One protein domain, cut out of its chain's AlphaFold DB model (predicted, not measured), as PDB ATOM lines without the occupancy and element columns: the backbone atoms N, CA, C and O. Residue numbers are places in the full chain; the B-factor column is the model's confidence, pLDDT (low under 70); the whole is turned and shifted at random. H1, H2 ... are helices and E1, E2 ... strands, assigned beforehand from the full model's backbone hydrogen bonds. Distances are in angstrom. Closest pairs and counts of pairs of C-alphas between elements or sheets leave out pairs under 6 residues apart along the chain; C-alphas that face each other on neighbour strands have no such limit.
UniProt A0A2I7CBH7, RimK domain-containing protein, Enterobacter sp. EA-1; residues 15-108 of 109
ATOM      1  N   ALA A  15     287.377 153.413 198.306       91.62
ATOM      2  CA  ALA A  15     288.717 153.698 197.805       91.62
ATOM      3  C   ALA A  15     289.451 154.722 198.689       91.62
ATOM      4  O   ALA A  15     290.602 154.492 199.063       91.62
ATOM      5  N   SER A  16     288.779 155.811 199.084       90.81
ATOM      6  CA  SER A  16     289.355 156.809 199.997       90.81
ATOM      7  C   SER A  16     289.713 156.213 201.367       90.81
ATOM      8  O   SER A  16     290.760 156.544 201.925       90.81
ATOM      9  N   THR A  17     288.922 155.253 201.864       90.19
ATOM     10  CA  THR A  17     289.217 154.508 203.097       90.19
ATOM     11  C   THR A  17     290.524 153.733 202.989       90.19
ATOM     12  O   THR A  17     291.366 153.819 203.882       90.19
ATOM     13  N   ALA A  18     290.715 152.990 201.895       89.38
ATOM     14  CA  ALA A  18     291.920 152.193 201.681       89.38
ATOM     15  C   ALA A  18     293.180 153.073 201.628       89.38
ATOM     16  O   ALA A  18     294.190 152.759 202.259       89.38
ATOM     17  N   VAL A  19     293.097 154.215 200.939       89.31
ATOM     18  CA  VAL A  19     294.188 155.198 200.875       89.31
ATOM     19  C   VAL A  19     294.486 155.782 202.256       89.31
ATOM     20  O   VAL A  19     295.652 155.881 202.642       89.31
ATOM     21  N   TRP A  20     293.455 156.142 203.023       90.00
ATOM     22  CA  TRP A  20     293.631 156.692 204.365       90.00
ATOM     23  C   TRP A  20     294.270 155.686 205.329       90.00
ATOM     24  O   TRP A  20     295.160 156.068 206.089       90.00
ATOM     25  N   LEU A  21     293.877 154.409 205.270       87.62
ATOM     26  CA  LEU A  21     294.474 153.337 206.073       87.62
ATOM     27  C   LEU A  21     295.968 153.175 205.770       87.62
ATOM     28  O   LEU A  21     296.782 153.223 206.690       87.62
ATOM     29  N   ALA A  22     296.337 153.080 204.489       86.50
ATOM     30  CA  ALA A  22     297.735 152.957 204.077       86.50
ATOM     31  C   ALA A  22     298.572 154.180 204.492       86.50
ATOM     32  O   ALA A  22     299.676 154.046 205.026       86.50
ATOM     33  N   ALA A  23     298.031 155.389 204.304       85.12
ATOM     34  CA  ALA A  23     298.681 156.614 204.755       85.12
ATOM     35  C   ALA A  23     298.881 156.587 206.273       85.12
ATOM     36  O   ALA A  23     299.978 156.849 206.757       85.12
ATOM     37  N   ARG A  24     297.851 156.212 207.030       83.19
ATOM     38  CA  ARG A  24     297.896 156.128 208.486       83.19
ATOM     39  C   ARG A  24     298.956 155.149 208.993       83.19
ATOM     40  O   ARG A  24     299.717 155.531 209.879       83.19
ATOM     41  N   GLU A  25     299.028 153.945 208.434       82.44
ATOM     42  CA  GLU A  25     300.059 152.952 208.772       82.44
ATOM     43  C   GLU A  25     301.467 153.504 208.534       82.44
ATOM     44  O   GLU A  25     302.348 153.332 209.373       82.44
ATOM     45  N   SER A  26     301.665 154.256 207.447       80.56
ATOM     46  CA  SER A  26     302.964 154.872 207.152       80.56
ATOM     47  C   SER A  26     303.385 155.942 208.168       80.56
ATOM     48  O   SER A  26     304.578 156.130 208.400       80.56
ATOM     49  N   VAL A  27     302.426 156.643 208.792       75.56
ATOM     50  CA  VAL A  27     302.716 157.657 209.825       75.56
ATOM     51  C   VAL A  27     302.877 157.016 211.205       75.56
ATOM     52  O   VAL A  27     303.580 157.555 212.062       75.56
ATOM     53  N   ASP A  28     302.272 155.849 211.432       72.38
ATOM     54  CA  ASP A  28     302.391 155.087 212.673       72.38
ATOM     55  C   ASP A  28     303.652 154.206 212.704       72.38
ATOM     56  O   ASP A  28     303.613 153.009 212.980       72.38
ATOM     57  N   LEU A  29     304.815 154.825 212.466       62.53
ATOM     58  CA  LEU A  29     306.131 154.163 212.419       62.53
ATOM     59  C   LEU A  29     306.510 153.407 213.707       62.53
ATOM     60  O   LEU A  29     307.492 152.669 213.728       62.53
ATOM     61  N   LYS A  30     305.772 153.628 214.799       70.94
ATOM     62  CA  LYS A  30     305.993 153.010 216.110       70.94
ATOM     63  C   LYS A  30     304.891 152.016 216.502       70.94
ATOM     64  O   LYS A  30     304.953 151.512 217.619       70.94
ATOM     65  N   GLY A  31     303.906 151.760 215.634       68.88
ATOM     66  CA  GLY A  31     302.788 150.849 215.911       68.88
ATOM     67  C   GLY A  31     301.982 151.246 217.150       68.88
ATOM     68  O   GLY A  31     301.583 150.396 217.940       68.88
ATOM     69  N   GLN A  32     301.805 152.546 217.381       71.81
ATOM     70  CA  GLN A  32     301.106 153.073 218.551       71.81
ATOM     71  C   GLN A  32     299.592 152.873 218.476       71.81
ATOM     72  O   GLN A  32     298.920 153.091 219.481       71.81
ATOM     73  N   HIS A  33     299.049 152.496 217.314       69.44
ATOM     74  CA  HIS A  33     297.627 152.251 217.095       69.44
ATOM     75  C   HIS A  33     296.757 153.383 217.648       69.44
ATOM     76  O   HIS A  33     295.790 153.142 218.369       69.44
ATOM     77  N   LEU A  34     297.116 154.637 217.330       74.50
ATOM     78  CA  LEU A  34     296.374 155.804 217.825       74.50
ATOM     79  C   LEU A  34     294.851 155.617 217.609       74.50
ATOM     80  O   LEU A  34     294.434 155.137 216.549       74.50
ATOM     81  N   PRO A  35     294.007 155.971 218.586       81.19
ATOM     82  CA  PRO A  35     292.572 155.779 218.452       81.19
ATOM     83  C   PRO A  35     292.032 156.589 217.271       81.19
ATOM     84  O   PRO A  35     292.469 157.713 217.010       81.19
ATOM     85  N   VAL A  36     291.075 156.003 216.556       84.56
ATOM     86  CA  VAL A  36     290.390 156.637 215.428       84.56
ATOM     87  C   VAL A  36     288.986 156.998 215.877       84.56
ATOM     88  O   VAL A  36     288.250 156.138 216.353       84.56
ATOM     89  N   LEU A  37     288.618 158.267 215.709       87.31
ATOM     90  CA  LEU A  37     287.242 158.713 215.871       87.31
ATOM     91  C   LEU A  37     286.596 158.774 214.489       87.31
ATOM     92  O   LEU A  37     287.028 159.552 213.640       87.31
ATOM     93  N   VAL A  38     285.580 157.940 214.274       88.88
ATOM     94  CA  VAL A  38     284.728 157.997 213.085       88.88
ATOM     95  C   VAL A  38     283.459 158.742 213.464       88.88
ATOM     96  O   VAL A  38     282.849 158.449 214.491       88.88
ATOM     97  N   GLN A  39     283.079 159.710 212.641       87.12
ATOM     98  CA  GLN A  39     281.878 160.511 212.814       87.12
ATOM     99  C   GLN A  39     281.148 160.579 211.477       87.12
ATOM    100  O   GLN A  39     281.787 160.598 210.423       87.12
ATOM    101  N   GLU A  40     279.821 160.629 211.529       89.69
ATOM    102  CA  GLU A  40     279.005 161.004 210.380       89.69
ATOM    103  C   GLU A  40     279.433 162.376 209.839       89.69
ATOM    104  O   GLU A  40     279.716 163.310 210.599       89.69
ATOM    105  N   TYR A  41     279.496 162.483 208.512       86.56
ATOM    106  CA  TYR A  41     279.716 163.759 207.853       86.56
ATOM    107  C   TYR A  41     278.426 164.579 207.895       86.56
ATOM    108  O   TYR A  41     277.414 164.169 207.337       86.56
ATOM    109  N   ILE A  42     278.492 165.741 208.539       85.31
ATOM    110  CA  ILE A  42     277.405 166.717 208.538       85.31
ATOM    111  C   ILE A  42     277.675 167.708 207.409       85.31
ATOM    112  O   ILE A  42     278.625 168.497 207.479       85.31
ATOM    113  N   GLU A  43     276.855 167.638 206.361       80.69
ATOM    114  CA  GLU A  43     276.803 168.681 205.343       80.69
ATOM    115  C   GLU A  43     276.195 169.934 205.972       80.69
ATOM    116  O   GLU A  43     275.135 169.901 206.592       80.69
ATOM    117  N   LYS A  44     276.921 171.037 205.860       78.44
ATOM    118  CA  LYS A  44     276.626 172.312 206.509       78.44
ATOM    119  C   LYS A  44     276.800 173.419 205.483       78.44
ATOM    120  O   LYS A  44     277.551 173.224 204.528       78.44
ATOM    121  N   ASP A  45     276.222 174.598 205.720       76.12
ATOM    122  CA  ASP A  45     276.361 175.773 204.832       76.12
ATOM    123  C   ASP A  45     277.753 176.428 204.946       76.12
ATOM    124  O   ASP A  45     277.902 177.638 205.141       76.12
ATOM    125  N   ASN A  46     278.795 175.599 204.910       79.62
ATOM    126  CA  ASN A  46     280.196 175.950 205.028       79.62
ATOM    127  C   ASN A  46     280.523 176.852 206.221       79.62
ATOM    128  O   ASN A  46     281.367 177.748 206.136       79.62
ATOM    129  N   PHE A  47     279.892 176.599 207.367       83.12
ATOM    130  CA  PHE A  47     280.247 177.281 208.602       83.12
ATOM    131  C   PHE A  47     280.312 176.355 209.809       83.12
ATOM    132  O   PHE A  47     279.890 175.208 209.767       83.12
ATOM    133  N   ASP A  48     280.908 176.831 210.891       85.94
ATOM    134  CA  ASP A  48     280.669 176.300 212.232       85.94
ATOM    135  C   ASP A  48     280.503 177.450 213.224       85.94
ATOM    136  O   ASP A  48     280.890 178.588 212.933       85.94
ATOM    137  N   ILE A  49     279.934 177.151 214.391       88.44
ATOM    138  CA  ILE A  49     279.761 178.124 215.463       88.44
ATOM    139  C   ILE A  49     280.757 177.818 216.581       88.44
ATOM    140  O   ILE A  49     280.795 176.736 217.166       88.44
ATOM    141  N   ARG A  50     281.560 178.816 216.936       89.38
ATOM    142  CA  ARG A  50     282.425 178.755 218.111       89.38
ATOM    143  C   ARG A  50     281.850 179.622 219.211       89.38
ATOM    144  O   ARG A  50     281.686 180.823 219.028       89.38
ATOM    145  N   VAL A  51     281.633 179.004 220.366       90.56
ATOM    146  CA  VAL A  51     281.149 179.670 221.573       90.56
ATOM    147  C   VAL A  51     282.251 179.631 222.626       90.56
ATOM    148  O   VAL A  51     282.839 178.583 222.890       90.56
ATOM    149  N   VAL A  52     282.561 180.777 223.218       89.81
ATOM    150  CA  VAL A  52     283.462 180.877 224.369       89.81
ATOM    151  C   VAL A  52     282.607 180.900 225.624       89.81
ATOM    152  O   VAL A  52     281.714 181.734 225.744       89.81
ATOM    153  N   ILE A  53     282.896 179.993 226.554       89.31
ATOM    154  CA  ILE A  53     282.184 179.849 227.824       89.31
ATOM    155  C   ILE A  53     283.182 180.110 228.951       89.31
ATOM    156  O   ILE A  53     284.275 179.545 228.949       89.31
ATOM    157  N   VAL A  54     282.817 180.964 229.907       87.50
ATOM    158  CA  VAL A  54     283.628 181.276 231.090       87.50
ATOM    159  C   VAL A  54     282.829 180.916 232.335       87.50
ATOM    160  O   VAL A  54     281.774 181.489 232.590       87.50
ATOM    161  N   GLY A  55     283.337 179.958 233.113       86.56
ATOM    162  CA  GLY A  55     282.565 179.373 234.208       86.56
ATOM    163  C   GLY A  55     281.396 178.570 233.645       86.56
ATOM    164  O   GLY A  55     281.621 177.554 232.990       86.56
ATOM    165  N   ASP A  56     280.176 179.044 233.877       85.75
ATOM    166  CA  ASP A  56     278.930 178.443 233.401       85.75
ATOM    167  C   ASP A  56     278.175 179.307 232.368       85.75
ATOM    168  O   ASP A  56     277.082 178.930 231.946       85.75
ATOM    169  N   GLN A  57     278.757 180.436 231.939       88.56
ATOM    170  CA  GLN A  57     278.112 181.394 231.037       88.56
ATOM    171  C   GLN A  57     278.791 181.445 229.660       88.56
ATOM    172  O   GLN A  57     280.014 181.629 229.593       88.56
ATOM    173  N   PRO A  58     278.042 181.350 228.546       91.56
ATOM    174  CA  PRO A  58     278.551 181.747 227.238       91.56
ATOM    175  C   PRO A  58     278.790 183.267 227.218       91.56
ATOM    176  O   PRO A  58     277.923 184.047 227.601       91.56
ATOM    177  N   VAL A  59     279.975 183.700 226.779       93.69
ATOM    178  CA  VAL A  59     280.386 185.122 226.775       93.69
ATOM    179  C   VAL A  59     280.660 185.678 225.381       93.69
ATOM    180  O   VAL A  59     280.673 186.891 225.194       93.69
ATOM    181  N   ALA A  60     280.889 184.808 224.395       92.81
ATOM    182  CA  ALA A  60     281.021 185.201 222.998       92.81
ATOM    183  C   ALA A  60     280.618 184.052 222.073       92.81
ATOM    184  O   ALA A  60     280.914 182.893 222.368       92.81
ATOM    185  N   ALA A  61     280.018 184.378 220.931       93.19
ATOM    186  CA  ALA A  61     279.772 183.440 219.847       93.19
ATOM    187  C   ALA A  61     280.229 184.044 218.514       93.19
ATOM    188  O   ALA A  61     280.062 185.238 218.256       93.19
ATOM    189  N   ILE A  62     280.836 183.215 217.670       91.56
ATOM    190  CA  ILE A  62     281.239 183.579 216.312       91.56
ATOM    191  C   ILE A  62     280.853 182.470 215.342       91.56
ATOM    192  O   ILE A  62     280.971 181.286 215.658       91.56
ATOM    193  N   LYS A  63     280.463 182.859 214.135       88.56
ATOM    194  CA  LYS A  63     280.374 181.984 212.973       88.56
ATOM    195  C   LYS A  63     281.717 182.028 212.244       88.56
ATOM    196  O   LYS A  63     282.231 183.111 211.969       88.56
ATOM    197  N   ARG A  64     282.295 180.863 211.956       85.50
ATOM    198  CA  ARG A  64     283.482 180.721 211.100       85.50
ATOM    199  C   ARG A  64     283.027 180.187 209.754       85.50
ATOM    200  O   ARG A  64     282.575 179.049 209.706       85.50
ATOM    201  N   VAL A  65     283.112 180.993 208.701       82.69
ATOM    202  CA  VAL A  65     282.590 180.675 207.359       82.69
ATOM    203  C   VAL A  65     283.745 180.391 206.410       82.69
ATOM    204  O   VAL A  65     284.715 181.133 206.414       82.69
ATOM    205  N   SER A  66     283.666 179.342 205.595       76.69
ATOM    206  CA  SER A  66     284.686 179.033 204.587       76.69
ATOM    207  C   SER A  66     284.040 178.831 203.227       76.69
ATOM    208  O   SER A  66     283.492 177.776 202.966       76.69
ATOM    209  N   GLU A  67     284.125 179.814 202.338       64.69
ATOM    210  CA  GLU A  67     283.443 179.738 201.036       64.69
ATOM    211  C   GLU A  67     283.946 178.572 200.160       64.69
ATOM    212  O   GLU A  67     283.151 177.925 199.483       64.69
ATOM    213  N   ASP A  68     285.237 178.232 200.266       64.88
ATOM    214  CA  ASP A  68     285.910 177.280 199.370       64.88
ATOM    215  C   ASP A  68     286.223 175.903 199.991       64.88
ATOM    216  O   ASP A  68     286.899 175.078 199.366       64.88
ATOM    217  N   ASN A  69     285.830 175.631 201.243       62.59
ATOM    218  CA  ASN A  69     286.264 174.409 201.930       62.59
ATOM    219  C   ASN A  69     285.249 173.875 202.949       62.59
ATOM    220  O   ASN A  69     284.773 174.589 203.828       62.59
ATOM    221  N   TRP A  70     285.038 172.556 202.933       60.94
ATOM    222  CA  TRP A  70     284.255 171.857 203.956       60.94
ATOM    223  C   TRP A  70     284.884 171.969 205.360       60.94
ATOM    224  O   TRP A  70     284.196 171.849 206.379       60.94
ATOM    225  N   LYS A  71     286.202 172.224 205.442       59.47
ATOM    226  CA  LYS A  71     286.907 172.548 206.691       59.47
ATOM    227  C   LYS A  71     286.921 174.053 206.952       59.47
ATOM    228  O   LYS A  71     287.754 174.779 206.428       59.47
ATOM    229  N   THR A  72     286.140 174.485 207.932       55.25
ATOM    230  CA  THR A  72     285.990 175.891 208.360       55.25
ATOM    231  C   THR A  72     287.045 176.352 209.380       55.25
ATOM    232  O   THR A  72     286.825 177.236 210.211       55.25
ATOM    233  N   ASN A  73     288.234 175.737 209.373       59.88
ATOM    234  CA  ASN A  73     289.309 176.157 210.272       59.88
ATOM    235  C   ASN A  73     289.810 177.552 209.874       59.88
ATOM    236  O   ASN A  73     290.196 177.768 208.738       59.88
ATOM    237  N   THR A  74     289.895 178.483 210.828       52.38
ATOM    238  CA  THR A  74     290.333 179.877 210.606       52.38
ATOM    239  C   THR A  74     291.754 179.987 210.055       52.38
ATOM    240  O   THR A  74     292.080 180.944 209.367       52.38
ATOM    241  N   HIS A  75     292.599 178.978 210.283       52.66
ATOM    242  CA  HIS A  75     293.925 178.894 209.663       52.66
ATOM    243  C   HIS A  75     293.886 178.610 208.144       52.66
ATOM    244  O   HIS A  75     294.914 178.711 207.487       52.66
ATOM    245  N   LEU A  76     292.721 178.253 207.595       52.72
ATOM    246  CA  LEU A  76     292.478 178.020 206.168       52.72
ATOM    247  C   LEU A  76     291.768 179.204 205.482       52.72
ATOM    248  O   LEU A  76     291.313 179.046 204.358       52.72
ATOM    249  N   GLY A  77     291.677 180.371 206.135       58.88
ATOM    250  CA  GLY A  77     291.091 181.580 205.538       58.88
ATOM    251  C   GLY A  77     289.595 181.772 205.791       58.88
ATOM    252  O   GLY A  77     288.958 182.510 205.057       58.88
ATOM    253  N   ALA A  78     289.029 181.116 206.810       64.88
ATOM    254  CA  ALA A  78     287.623 181.301 207.157       64.88
ATOM    255  C   ALA A  78     287.346 182.707 207.728       64.88
ATOM    256  O   ALA A  78     288.034 183.135 208.665       64.88
ATOM    257  N   ASP A  79     286.305 183.370 207.223       78.19
ATOM    258  CA  ASP A  79     285.811 184.645 207.737       78.19
ATOM    259  C   ASP A  79     285.131 184.469 209.094       78.19
ATOM    260  O   ASP A  79     284.504 183.445 209.389       78.19
ATOM    261  N   ILE A  80     285.262 185.489 209.940       84.00
ATOM    262  CA  ILE A  80     284.706 185.500 211.292       84.00
ATOM    263  C   ILE A  80     283.554 186.498 211.338       84.00
ATOM    264  O   ILE A  80     283.764 187.702 211.210       84.00
ATOM    265  N   ILE A  81     282.348 185.995 211.592       89.06
ATOM    266  CA  ILE A  81     281.141 186.811 211.734       89.06
ATOM    267  C   ILE A  81     280.675 186.727 213.196       89.06
ATOM    268  O   ILE A  81     280.419 185.620 213.680       89.06
ATOM    269  N   PRO A  82     280.571 187.851 213.930       90.50
ATOM    270  CA  PRO A  82     280.006 187.858 215.275       90.50
ATOM    271  C   PRO A  82     278.573 187.322 215.281       90.50
ATOM    272  O   PRO A  82     277.779 187.658 214.405       90.50
ATOM    273  N   LEU A  83     278.241 186.514 216.286       92.69
ATOM    274  CA  LEU A  83     276.904 185.966 216.478       92.69
ATOM    275  C   LEU A  83     276.377 186.387 217.853       92.69
ATOM    276  O   LEU A  83     277.109 186.338 218.845       92.69
ATOM    277  N   ALA A  84     275.117 186.816 217.915       94.56
ATOM    278  CA  ALA A  84     274.454 187.058 219.191       94.56
ATOM    279  C   ALA A  84     274.256 185.727 219.928       94.56
ATOM    280  O   ALA A  84     273.963 184.712 219.302       94.56
ATOM    281  N   ILE A  85     274.422 185.730 221.248       94.88
ATOM    282  CA  ILE A  85     274.100 184.567 222.077       94.88
ATOM    283  C   ILE A  85     272.588 184.556 222.265       94.88
ATOM    284  O   ILE A  85     272.048 185.391 222.989       94.88
ATOM    285  N   ASP A  86     271.924 183.641 221.572       94.06
ATOM    286  CA  ASP A  86     270.488 183.417 221.670       94.06
ATOM    287  C   ASP A  86     270.154 182.284 222.657       94.06
ATOM    288  O   ASP A  86     271.028 181.697 223.314       94.06
ATOM    289  N   ASP A  87     268.860 181.994 222.780       94.50
ATOM    290  CA  ASP A  87     268.348 180.966 223.684       94.50
ATOM    291  C   ASP A  87     268.870 179.567 223.319       94.50
ATOM    292  O   ASP A  87     269.124 178.751 224.211       94.50
ATOM    293  N   ASP A  88     269.097 179.283 222.034       92.50
ATOM    294  CA  ASP A  88     269.596 177.986 221.576       92.50
ATOM    295  C   ASP A  88     271.078 177.792 221.896       92.50
ATOM    296  O   ASP A  88     271.461 176.749 222.438       92.50
ATOM    297  N   ILE A  89     271.913 178.802 221.642       92.31
ATOM    298  CA  ILE A  89     273.327 178.802 222.035       92.31
ATOM    299  C   ILE A  89     273.447 178.653 223.549       92.31
ATOM    300  O   ILE A  89     274.277 177.876 224.027       92.31
ATOM    301  N   THR A  90     272.606 179.356 224.306       92.31
ATOM    302  CA  THR A  90     272.581 179.281 225.770       92.31
ATOM    303  C   THR A  90     272.211 177.875 226.239       92.31
ATOM    304  O   THR A  90     272.955 177.249 227.000       92.31
ATOM    305  N   ARG A  91     271.113 177.319 225.719       92.75
ATOM    306  CA  ARG A  91     270.634 175.970 226.046       92.75
ATOM    307  C   ARG A  91     271.670 174.892 225.723       92.75
ATOM    308  O   ARG A  91     271.928 174.027 226.560       92.75
ATOM    309  N   LEU A  92     272.278 174.934 224.535       91.31
ATOM    310  CA  LEU A  92     273.310 173.975 224.124       91.31
ATOM    311  C   LEU A  92     274.585 174.117 224.962       91.31
ATOM    312  O   LEU A  92     275.169 173.108 225.359       91.31
ATOM    313  N   SER A  93     274.990 175.346 225.289       90.19
ATOM    314  CA  SER A  93     276.147 175.604 226.153       90.19
ATOM    315  C   SER A  93     275.954 174.981 227.536       90.19
ATOM    316  O   SER A  93     276.830 174.259 228.008       90.19
ATOM    317  N   HIS A  94     274.786 175.169 228.155       89.25
ATOM    318  CA  HIS A  94     274.483 174.553 229.448       89.25
ATOM    319  C   HIS A  94     274.481 173.022 229.390       89.25
ATOM    320  O   HIS A  94     275.024 172.388 230.295       89.25
ATOM    321  N   ALA A  95     273.946 172.423 228.321       88.06
ATOM    322  CA  ALA A  95     273.972 170.971 228.144       88.06
ATOM    323  C   ALA A  95     275.411 170.418 228.082       88.06
ATOM    324  O   ALA A  95     275.709 169.395 228.703       88.06
ATOM    325  N   VAL A  96     276.326 171.115 227.396       85.19
ATOM    326  CA  VAL A  96     277.748 170.730 227.321       85.19
ATOM    327  C   VAL A  96     278.439 170.849 228.683       85.19
ATOM    328  O   VAL A  96     279.173 169.941 229.073       85.19
ATOM    329  N   ILE A  97     278.189 171.932 229.425       83.94
ATOM    330  CA  ILE A  97     278.801 172.189 230.742       83.94
ATOM    331  C   ILE A  97     278.335 171.167 231.786       83.94
ATOM    332  O   ILE A  97     279.129 170.696 232.595       83.94
ATOM    333  N   GLN A  98     277.054 170.793 231.771       74.69
ATOM    334  CA  GLN A  98     276.520 169.790 232.698       74.69
ATOM    335  C   GLN A  98     277.061 168.383 232.410       74.69
ATOM    336  O   GLN A  98     277.206 167.583 233.333       74.69
ATOM    337  N   GLY A  99     277.387 168.088 231.147       65.50
ATOM    338  CA  GLY A  99     277.992 166.818 230.746       65.50
ATOM    339  C   GLY A  99     279.503 166.730 230.988       65.50
ATOM    340  O   GLY A  99     280.026 165.625 231.133       65.50
ATOM    341  N   TYR A 100     280.219 167.862 231.036       57.19
ATOM    342  CA  TYR A 100     281.683 167.891 231.068       57.19
ATOM    343  C   TYR A 100     282.247 169.134 231.786       57.19
ATOM    344  O   TYR A 100     281.797 170.254 231.567       57.19
ATOM    345  N   TRP A 101     283.335 168.976 232.555       43.94
ATOM    346  CA  TRP A 101     284.103 170.090 233.145       43.94
ATOM    347  C   TRP A 101     284.907 170.847 232.067       43.94
ATOM    348  O   TRP A 101     286.127 170.700 231.963       43.94
ATOM    349  N   VAL A 102     284.234 171.624 231.217       43.81
ATOM    350  CA  VAL A 102     284.831 172.245 230.023       43.81
ATOM    351  C   VAL A 102     285.020 173.747 230.211       43.81
ATOM    352  O   VAL A 102     284.102 174.457 230.597       43.81
ATOM    353  N   LYS A 103     286.228 174.241 229.898       38.44
ATOM    354  CA  LYS A 103     286.584 175.676 229.927       38.44
ATOM    355  C   LYS A 103     286.545 176.364 228.550       38.44
ATOM    356  O   LYS A 103     286.774 177.563 228.479       38.44
ATOM    357  N   ALA A 104     286.306 175.614 227.468       41.12
ATOM    358  CA  ALA A 104     286.040 176.105 226.110       41.12
ATOM    359  C   ALA A 104     285.643 174.924 225.202       41.12
ATOM    360  O   ALA A 104     286.340 173.908 225.198       41.12
ATOM    361  N   PHE A 105     284.571 175.047 224.411       46.31
ATOM    362  CA  PHE A 105     284.146 174.024 223.446       46.31
ATOM    363  C   PHE A 105     283.844 174.649 222.076       46.31
ATOM    364  O   PHE A 105     283.554 175.834 221.971       46.31
ATOM    365  N   THR A 106     283.945 173.871 221.000       43.31
ATOM    366  CA  THR A 106     283.492 174.275 219.658       43.31
ATOM    367  C   THR A 106     282.405 173.300 219.238       43.31
ATOM    368  O   THR A 106     282.694 172.112 219.119       43.31
ATOM    369  N   VAL A 107     281.179 173.791 219.038       40.00
ATOM    370  CA  VAL A 107     280.072 172.971 218.540       40.00
ATOM    371  C   VAL A 107     280.078 173.060 217.020       40.00
ATOM    372  O   VAL A 107     279.943 174.134 216.442       40.00
ATOM    373  N   TRP A 108     280.256 171.920 216.368       39.12
ATOM    374  CA  TRP A 108     280.028 171.797 214.936       39.12
ATOM    375  C   TRP A 108     278.550 171.457 214.773       39.12
ATOM    376  O   TRP A 108     278.173 170.302 214.956       39.12
TER     377      TRP A 108
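AT A GLANCE: This is residues 15 to 108 of the 109 residues of the protein "RimK domain-containing protein" of Enterobacter sp. EA-1 (UniProt A0A2I7CBH7). A small twisted sheet of four strands has helix H2 running across one face, and helix H1 is held far away from this body on a long arm of unnamed chain, residues 28 to 46. The printed part has 94 residues, with two named helices and four named strands in the order H1 E1 E2 E3 H2 E4. The sheet runs E3 E2 E1 E4, with E1, E2 and E3 antiparallel in turn, and the class is mixed, helices and strands. The whole is loose, with a radius of gyration of the C-alphas of 17.1 A and spans of 45 by 33 by 22 A.

HOW THE PARTS SIT: Start at H1, residues 15 to 27, which is not on the sheet. Next find E1, residues 47 to 54, and E2, residues 57 to 65, a hairpin at 160 degrees with N 50 and O 62 2.8 A apart, within hydrogen-bond range. E3, residues 79 to 83, forms a hairpin with E2, with N 81 and O 63 at 2.9 A; E1 E2 E3 is a meander, each strand the antiparallel neighbour of the one before. H2, residues 87 to 99, is on the sheet at a height of 8.6 A, across the strands at 64 degrees to E1 on the local plane; its closest C-alphas to E2 are Thr 90 and Pro 58, 6.6 A. E4, residues 105 to 107, meets E1 only at a point, where C-alphas 106 and 50 face each other at 4.9 A. In H1 and H2 every O i to N i+4 pair is within hydrogen-bond range.

IN THESE COORDINATES: Find C-alpha 15 at (288.717, 153.698, 197.805); H1 runs 18.9 A from there. E1 spans 23.1 A, E2 24.1 A and H2 18.5 A. E4 ends at C-alpha 107, (280.072, 172.971, 218.540).

THE WHOLE: The C-alphas of Leu 29 and Asp 87, the two farthest apart, are 47.7 A apart. The printed part has no cut; the links H1 to E1 and E2 to E3 are long. Look for pLDDT under 70 at residues 29, 31, 33, 67 to 78 and 99 to 108.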